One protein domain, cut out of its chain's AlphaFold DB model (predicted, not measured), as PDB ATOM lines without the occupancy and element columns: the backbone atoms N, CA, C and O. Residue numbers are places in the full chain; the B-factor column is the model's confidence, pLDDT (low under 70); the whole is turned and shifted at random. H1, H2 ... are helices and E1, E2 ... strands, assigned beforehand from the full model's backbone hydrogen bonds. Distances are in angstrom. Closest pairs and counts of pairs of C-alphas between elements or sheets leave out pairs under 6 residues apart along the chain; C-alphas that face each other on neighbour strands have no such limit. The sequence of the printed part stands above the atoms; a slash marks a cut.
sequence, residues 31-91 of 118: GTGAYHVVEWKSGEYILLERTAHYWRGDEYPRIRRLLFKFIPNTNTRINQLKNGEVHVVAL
ATOM      1  N   GLY A  31     122.763 122.929 156.421       64.44
ATOM      2  CA  GLY A  31     121.795 123.863 156.986       64.44
ATOM      3  C   GLY A  31     120.379 123.585 156.480       64.44
ATOM      4  O   GLY A  31     120.194 123.128 155.357       64.44
ATOM      5  N   THR A  32     119.363 123.949 157.263       67.50
ATOM      6  CA  THR A  32     117.938 123.935 156.855       67.50
ATOM      7  C   THR A  32     117.548 125.210 156.083       67.50
ATOM      8  O   THR A  32     116.432 125.727 156.188       67.50
ATOM      9  N   GLY A  33     118.511 125.799 155.371       74.31
ATOM     10  CA  GLY A  33     118.325 127.026 154.600       74.31
ATOM     11  C   GLY A  33     117.579 126.777 153.288       74.31
ATOM     12  O   GLY A  33     117.466 125.647 152.820       74.31
ATOM     13  N   ALA A  34     117.099 127.852 152.661       79.06
ATOM     14  CA  ALA A  34     116.460 127.785 151.341       79.06
ATOM     15  C   ALA A  34     117.432 127.366 150.221       79.06
ATOM     16  O   ALA A  34     116.996 126.952 149.149       79.06
ATOM     17  N   TYR A  35     118.738 127.465 150.477       83.12
ATOM     18  CA  TYR A  35     119.796 127.120 149.541       83.12
ATOM     19  C   TYR A  35     120.828 126.215 150.202       83.12
ATOM     20  O   TYR A  35     121.155 126.396 151.378       83.12
ATOM     21  N   HIS A  36     121.370 125.293 149.417       82.75
ATOM     22  CA  HIS A  36     122.518 124.473 149.779       82.75
ATOM     23  C   HIS A  36     123.709 124.823 148.881       82.75
ATOM     24  O   HIS A  36     123.542 125.291 147.752       82.75
ATOM     25  N   VAL A  37     124.920 124.635 149.401       84.56
ATOM     26  CA  VAL A  37     126.156 124.878 148.649       84.56
ATOM     27  C   VAL A  37     126.393 123.685 147.730       84.56
ATOM     28  O   VAL A  37     126.546 122.562 148.204       84.56
ATOM     29  N   VAL A  38     126.402 123.935 146.422       86.19
ATOM     30  CA  VAL A  38     126.735 122.925 145.407       86.19
ATOM     31  C   VAL A  38     128.241 122.870 145.224       86.19
ATOM     32  O   VAL A  38     128.838 121.797 145.210       86.19
ATOM     33  N   GLU A  39     128.864 124.042 145.119       85.06
ATOM     34  CA  GLU A  39     130.287 124.157 144.852       85.06
ATOM     35  C   GLU A  39     130.870 125.356 145.593       85.06
ATOM     36  O   GLU A  39     130.305 126.454 145.603       85.06
ATOM     37  N   TRP A  40     132.036 125.145 146.192       87.19
ATOM     38  CA  TRP A  40     132.837 126.209 146.768       87.19
ATOM     39  C   TRP A  40     134.219 126.177 146.131       87.19
ATOM     40  O   TRP A  40     135.033 125.301 146.420       87.19
ATOM     41  N   LYS A  41     134.514 127.198 145.324       85.75
ATOM     42  CA  LYS A  41     135.861 127.473 144.836       85.75
ATOM     43  C   LYS A  41     136.489 128.600 145.651       85.75
ATOM     44  O   LYS A  41     136.160 129.778 145.488       85.75
ATOM     45  N   SER A  42     137.348 128.229 146.600       83.94
ATOM     46  CA  SER A  42     137.976 129.167 147.537       83.94
ATOM     47  C   SER A  42     138.662 130.319 146.805       83.94
ATOM     48  O   SER A  42     139.565 130.100 146.007       83.94
ATOM     49  N   GLY A  43     138.237 131.548 147.103       82.06
ATOM     50  CA  GLY A  43     138.807 132.768 146.526       82.06
ATOM     51  C   GLY A  43     138.199 133.212 145.193       82.06
ATOM     52  O   GLY A  43     138.511 134.316 144.760       82.06
ATOM     53  N   GLU A  44     137.316 132.422 144.574       85.88
ATOM     54  CA  GLU A  44     136.732 132.757 143.268       85.88
ATOM     55  C   GLU A  44     135.209 132.881 143.328       85.88
ATOM     56  O   GLU A  44     134.680 133.987 143.182       85.88
ATOM     57  N   TYR A  45     134.494 131.782 143.589       88.38
ATOM     58  CA  TYR A  45     133.038 131.799 143.686       88.38
ATOM     59  C   TYR A  45     132.461 130.721 144.611       88.38
ATOM     60  O   TYR A  45     133.078 129.689 144.879       88.38
ATOM     61  N   ILE A  46     131.238 130.966 145.079       88.56
ATOM     62  CA  ILE A  46     130.383 129.990 145.759       88.56
ATOM     63  C   ILE A  46     129.103 129.846 144.939       88.56
ATOM     64  O   ILE A  46     128.405 130.835 144.696       88.56
ATOM     65  N   LEU A  47     128.801 128.618 144.525       88.69
ATOM     66  CA  LEU A  47     127.565 128.261 143.844       88.69
ATOM     67  C   LEU A  47     126.588 127.663 144.855       88.69
ATOM     68  O   LEU A  47     126.878 126.645 145.489       88.69
ATOM     69  N   LEU A  48     125.415 128.280 144.975       87.75
ATOM     70  CA  LEU A  48     124.310 127.743 145.754       87.75
ATOM     71  C   LEU A  48     123.111 127.435 144.867       87.75
ATOM     72  O   LEU A  48     122.759 128.211 143.974       87.75
ATOM     73  N   GLU A  49     122.451 126.325 145.164       86.31
ATOM     74  CA  GLU A  49     121.230 125.894 144.492       86.31
ATOM     75  C   GLU A  49     120.086 125.794 145.495       86.31
ATOM     76  O   GLU A  49     120.285 125.576 146.696       86.31
ATOM     77  N   ARG A  50     118.869 126.045 145.010       85.19
ATOM     78  CA  ARG A  50     117.668 125.975 145.838       85.19
ATOM     79  C   ARG A  50     117.445 124.558 146.366       85.19
ATOM     80  O   ARG A  50     117.617 123.574 145.649       85.19
ATOM     81  N   THR A  51     116.985 124.458 147.603       80.19
ATOM     82  CA  THR A  51     116.520 123.194 148.179       80.19
ATOM     83  C   THR A  51     115.081 122.945 147.731       80.19
ATOM     84  O   THR A  51     114.228 123.805 147.933       80.19
ATOM     85  N   ALA A  52     114.802 121.782 147.128       72.44
ATOM     86  CA  ALA A  52     113.471 121.456 146.598       72.44
ATOM     87  C   ALA A  52     112.376 121.424 147.680       72.44
ATOM     88  O   ALA A  52     111.252 121.816 147.412       72.44
ATOM     89  N   HIS A  53     112.717 121.011 148.903       72.94
ATOM     90  CA  HIS A  53     111.779 120.889 150.021       72.94
ATOM     91  C   HIS A  53     112.075 121.928 151.105       72.94
ATOM     92  O   HIS A  53     112.511 121.603 152.210       72.94
ATOM     93  N   TYR A  54     111.900 123.207 150.773       76.38
ATOM     94  CA  TYR A  54     112.040 124.275 151.755       76.38
ATOM     95  C   TYR A  54     110.779 124.368 152.626       76.38
ATOM     96  O   TYR A  54     109.659 124.441 152.134       76.38
ATOM     97  N   TRP A  55     110.958 124.406 153.947       70.12
ATOM     98  CA  TRP A  55     109.874 124.326 154.940       70.12
ATOM     99  C   TRP A  55     108.820 125.445 154.858       70.12
ATOM    100  O   TRP A  55     107.753 125.314 155.448       70.12
ATOM    101  N   ARG A  56     109.101 126.552 154.157       69.94
ATOM    102  CA  ARG A  56     108.152 127.661 153.956       69.94
ATOM    103  C   ARG A  56     107.192 127.425 152.772       69.94
ATOM    104  O   ARG A  56     106.310 128.246 152.551       69.94
ATOM    105  N   GLY A  57     107.350 126.321 152.039       71.50
ATOM    106  CA  GLY A  57     106.522 125.940 150.893       71.50
ATOM    107  C   GLY A  57     107.274 126.005 149.561       71.50
ATOM    108  O   GLY A  57     108.238 126.758 149.422       71.50
ATOM    109  N   ASP A  58     106.796 125.237 148.578       69.75
ATOM    110  CA  ASP A  58     107.463 124.997 147.285       69.75
ATOM    111  C   ASP A  58     107.616 126.254 146.403       69.75
ATOM    112  O   ASP A  58     108.426 126.276 145.474       69.75
ATOM    113  N   GLU A  59     106.869 127.329 146.686       69.88
ATOM    114  CA  GLU A  59     106.968 128.604 145.958       69.88
ATOM    115  C   GLU A  59     108.240 129.399 146.318       69.88
ATOM    116  O   GLU A  59     108.697 130.267 145.563       69.88
ATOM    117  N   TYR A  60     108.847 129.097 147.468       67.62
ATOM    118  CA  TYR A  60     110.065 129.740 147.938       67.62
ATOM    119  C   TYR A  60     111.208 128.719 148.001       67.62
ATOM    120  O   TYR A  60     111.045 127.669 148.612       67.62
ATOM    121  N   PRO A  61     112.406 129.028 147.473       71.94
ATOM    122  CA  PRO A  61     112.832 130.292 146.872       71.94
ATOM    123  C   PRO A  61     112.574 130.401 145.354       71.94
ATOM    124  O   PRO A  61     112.804 129.469 144.582       71.94
ATOM    125  N   ARG A  62     112.196 131.609 144.905       79.25
ATOM    126  CA  ARG A  62     111.936 131.925 143.483       79.25
ATOM    127  C   ARG A  62     113.190 131.884 142.600       79.25
ATOM    128  O   ARG A  62     113.092 131.660 141.396       79.25
ATOM    129  N   ILE A  63     114.369 132.098 143.184       80.88
ATOM    130  CA  ILE A  63     115.643 132.095 142.459       80.88
ATOM    131  C   ILE A  63     116.216 130.676 142.477       80.88
ATOM    132  O   ILE A  63     116.334 130.053 143.529       80.88
ATOM    133  N   ARG A  64     116.563 130.151 141.297       83.12
ATOM    134  CA  ARG A  64     117.042 128.767 141.141       83.12
ATOM    135  C   ARG A  64     118.477 128.577 141.619       83.12
ATOM    136  O   ARG A  64     118.767 127.597 142.299       83.12
ATOM    137  N   ARG A  65     119.363 129.501 141.241       85.81
ATOM    138  CA  ARG A  65     120.805 129.429 141.493       85.81
ATOM    139  C   ARG A  65     121.339 130.791 141.903       85.81
ATOM    140  O   ARG A  65     120.949 131.806 141.330       85.81
ATOM    141  N   LEU A  66     122.239 130.791 142.877       86.31
ATOM    142  CA  LEU A  66     122.962 131.963 143.347       86.31
ATOM    143  C   LEU A  66     124.456 131.725 143.140       86.31
ATOM    144  O   LEU A  66     125.011 130.768 143.675       86.31
ATOM    145  N   LEU A  67     125.101 132.603 142.374       89.25
ATOM    146  CA  LEU A  67     126.549 132.609 142.184       89.25
ATOM    147  C   LEU A  67     127.132 133.811 142.930       89.25
ATOM    148  O   LEU A  67     126.976 134.954 142.499       89.25
ATOM    149  N   PHE A  68     127.813 133.561 144.045       86.19
ATOM    150  CA  PHE A  68     128.570 134.594 144.744       86.19
ATOM    151  C   PHE A  68     129.996 134.613 144.223       86.19
ATOM    152  O   PHE A  68     130.771 133.719 144.541       86.19
ATOM    153  N   LYS A  69     130.349 135.636 143.445       87.44
ATOM    154  CA  LYS A  69     131.704 135.845 142.927       87.44
ATOM    155  C   LYS A  69     132.477 136.815 143.820       87.44
ATOM    156  O   LYS A  69     132.008 137.920 144.098       87.44
ATOM    157  N   PHE A  70     133.676 136.429 144.241       86.00
ATOM    158  CA  PHE A  70     134.559 137.280 145.033       86.00
ATOM    159  C   PHE A  70     135.420 138.146 144.118       86.00
ATOM    160  O   PHE A  70     136.365 137.681 143.491       86.00
ATOM    161  N   ILE A  71     135.098 139.436 144.050       86.38
ATOM    162  CA  ILE A  71     135.861 140.416 143.271       86.38
ATOM    163  C   ILE A  71     136.430 141.444 144.253       86.38
ATOM    164  O   ILE A  71     135.666 142.247 144.805       86.38
ATOM    165  N   PRO A  72     137.749 141.444 144.509       82.81
ATOM    166  CA  PRO A  72     138.343 142.341 145.496       82.81
ATOM    167  C   PRO A  72     138.350 143.802 145.021       82.81
ATOM    168  O   PRO A  72     138.126 144.711 145.819       82.81
ATOM    169  N   ASN A  73     138.561 144.035 143.721       85.62
ATOM    170  CA  ASN A  73     138.686 145.374 143.150       85.62
ATOM    171  C   ASN A  73     137.316 146.031 142.900       85.62
ATOM    172  O   ASN A  73     136.470 145.500 142.179       85.62
ATOM    173  N   THR A  74     137.113 147.226 143.459       84.06
ATOM    174  CA  THR A  74     135.876 148.009 143.314       84.06
ATOM    175  C   THR A  74     135.575 148.415 141.875       84.06
ATOM    176  O   THR A  74     134.424 148.318 141.461       84.06
ATOM    177  N   ASN A  75     136.580 148.822 141.096       86.62
ATOM    178  CA  ASN A  75     136.364 149.266 139.717       86.62
ATOM    179  C   ASN A  75     135.895 148.101 138.844       86.62
ATOM    180  O   ASN A  75     134.943 148.234 138.078       86.62
ATOM    181  N   THR A  76     136.492 146.922 139.038       87.19
ATOM    182  CA  THR A  76     136.061 145.692 138.369       87.19
ATOM    183  C   THR A  76     134.625 145.332 138.749       87.19
ATOM    184  O   THR A  76     133.838 145.013 137.865       87.19
ATOM    185  N   ARG A  77     134.239 145.455 140.029       86.31
ATOM    186  CA  ARG A  77     132.848 145.222 140.468       86.31
ATOM    187  C   ARG A  77     131.846 146.144 139.773       86.31
ATOM    188  O   ARG A  77     130.800 145.678 139.337       86.31
ATOM    189  N   ILE A  78     132.165 147.433 139.660       85.25
ATOM    190  CA  ILE A  78     131.291 148.418 139.006       85.25
ATOM    191  C   ILE A  78     131.166 148.114 137.510       85.25
ATOM    192  O   ILE A  78     130.068 148.184 136.967       85.25
ATOM    193  N   ASN A  79     132.261 147.733 136.853       87.81
ATOM    194  CA  ASN A  79     132.222 147.361 135.441       87.81
ATOM    195  C   ASN A  79     131.380 146.096 135.212       87.81
ATOM    196  O   ASN A  79     130.563 146.080 134.301       87.81
ATOM    197  N   GLN A  80     131.489 145.077 136.070       85.31
ATOM    198  CA  GLN A  80     130.658 143.869 135.957       85.31
ATOM    199  C   GLN A  80     129.169 144.131 136.222       85.31
ATOM    200  O   GLN A  80     128.317 143.509 135.591       85.31
ATOM    201  N   LEU A  81     128.851 145.075 137.113       86.06
ATOM    202  CA  LEU A  81     127.477 145.533 137.325       86.06
ATOM    203  C   LEU A  81     126.930 146.253 136.084       86.06
ATOM    204  O   LEU A  81     125.803 145.998 135.676       86.06
ATOM    205  N   LYS A  82     127.738 147.115 135.454       84.62
ATOM    206  CA  LYS A  82     127.368 147.800 134.205       84.62
ATOM    207  C   LYS A  82     127.182 146.828 133.040       84.62
ATOM    208  O   LYS A  82     126.272 147.018 132.244       84.62
ATOM    209  N   ASN A  83     128.006 145.784 132.971       87.25
ATOM    210  CA  ASN A  83     127.895 144.728 131.964       87.25
ATOM    211  C   ASN A  83     126.692 143.796 132.198       87.25
ATOM    212  O   ASN A  83     126.410 142.954 131.352       87.25
ATOM    213  N   GLY A  84     126.009 143.894 133.345       83.69
ATOM    214  CA  GLY A  84     124.907 143.000 133.706       83.69
ATOM    215  C   GLY A  84     125.340 141.579 134.092       83.69
ATOM    216  O   GLY A  84     124.490 140.719 134.291       83.69
ATOM    217  N   GLU A  85     126.642 141.316 134.240       80.00
ATOM    218  CA  GLU A  85     127.160 140.011 134.687       80.00
ATOM    219  C   GLU A  85     126.833 139.739 136.163       80.00
ATOM    220  O   GLU A  85     126.733 138.590 136.596       80.00
ATOM    221  N   VAL A  86     126.690 140.805 136.954       83.81
ATOM    222  CA  VAL A  86     126.415 140.735 138.388       83.81
ATOM    223  C   VAL A  86     125.179 141.565 138.701       83.81
ATOM    224  O   VAL A  86     125.128 142.750 138.393       83.81
ATOM    225  N   HIS A  87     124.199 140.952 139.363       81.44
ATOM    226  CA  HIS A  87     122.929 141.599 139.710       81.44
ATOM    227  C   HIS A  87     123.010 142.432 141.000       81.44
ATOM    228  O   HIS A  87     122.266 143.391 141.171       81.44
ATOM    229  N   VAL A  88     123.895 142.055 141.931       81.94
ATOM    230  CA  VAL A  88     124.035 142.695 143.247       81.94
ATOM    231  C   VAL A  88     125.510 142.808 143.610       81.94
ATOM    232  O   VAL A  88     126.246 141.825 143.554       81.94
ATOM    233  N   VAL A  89     125.940 143.996 144.030       81.06
ATOM    234  CA  VAL A  89     127.318 144.264 144.459       81.06
ATOM    235  C   VAL A  89     127.318 144.835 145.873       81.06
ATOM    236  O   VAL A  89     126.712 145.870 146.134       81.06
ATOM    237  N   ALA A  90     128.052 144.195 146.784       76.75
ATOM    238  CA  ALA A  90     128.321 144.750 148.106       76.75
ATOM    239  C   ALA A  90     129.478 145.761 148.019       76.75
ATOM    240  O   ALA A  90     130.644 145.389 147.874       76.75
ATOM    241  N   LEU A  91     129.164 147.054 148.101       69.56
ATOM    242  CA  LEU A  91     130.169 148.108 148.223       69.56
ATOM    243  C   LEU A  91     130.529 148.275 149.700       69.56
ATOM    244  O   LEU A  91     129.847 148.974 150.448       69.56
TER     245      LEU A  91
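What this domain is: This is residues 31 to 91 of the 118 residues of the protein "SBP_bac_5 domain-containing protein" of Acidobacteria bacterium 13_2_20CM_2_66_4 (UniProt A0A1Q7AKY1). A small antiparallel three-strand sheet has a long loop, residues 51 to 64, beyond one end and one short helix, H1, beyond the other. The 61 printed residues hold E1, E2, E3 and H1 in chain order, class mixed, with 27 residues in named elements, under half. The sheet's order is E1, E2, E3. The whole is loose and elongated, radius of gyration of the C-alphas 13.8 A, spans 39 by 23 by 16 A.

How they stand to each other: E1, residues 35 to 41, and E2, residues 45 to 50, form an antiparallel hairpin at 158 degrees; N 38 and O 47 are 2.9 A apart, within hydrogen-bond range. E2 and E3, residues 65 to 69, form another at 165 degrees, with N 46 and O 68 at 2.8 A. The three are a meander, each strand the antiparallel neighbour of the one before. H1, residues 74 to 82, is not on the sheet and is apart from E1 and E2. In H1 every O i to N i+4 pair is within hydrogen-bond range.

Where its parts are: E1 spans 16.7 A from C-alpha 35 at (119.796, 127.120, 149.541), E2 16.6 A, E3 12.7 A, and H1 12.5 A to C-alpha 82 at (127.368, 147.800, 134.205).

The domain as a whole: The farthest C-alphas, Gly 57 and Asn 75, are 39.5 A apart. The printed part has no cut; the E2 to E3 link is long. pLDDT is under 70 at residues 31 to 32, 56, 58 to 60 and 91.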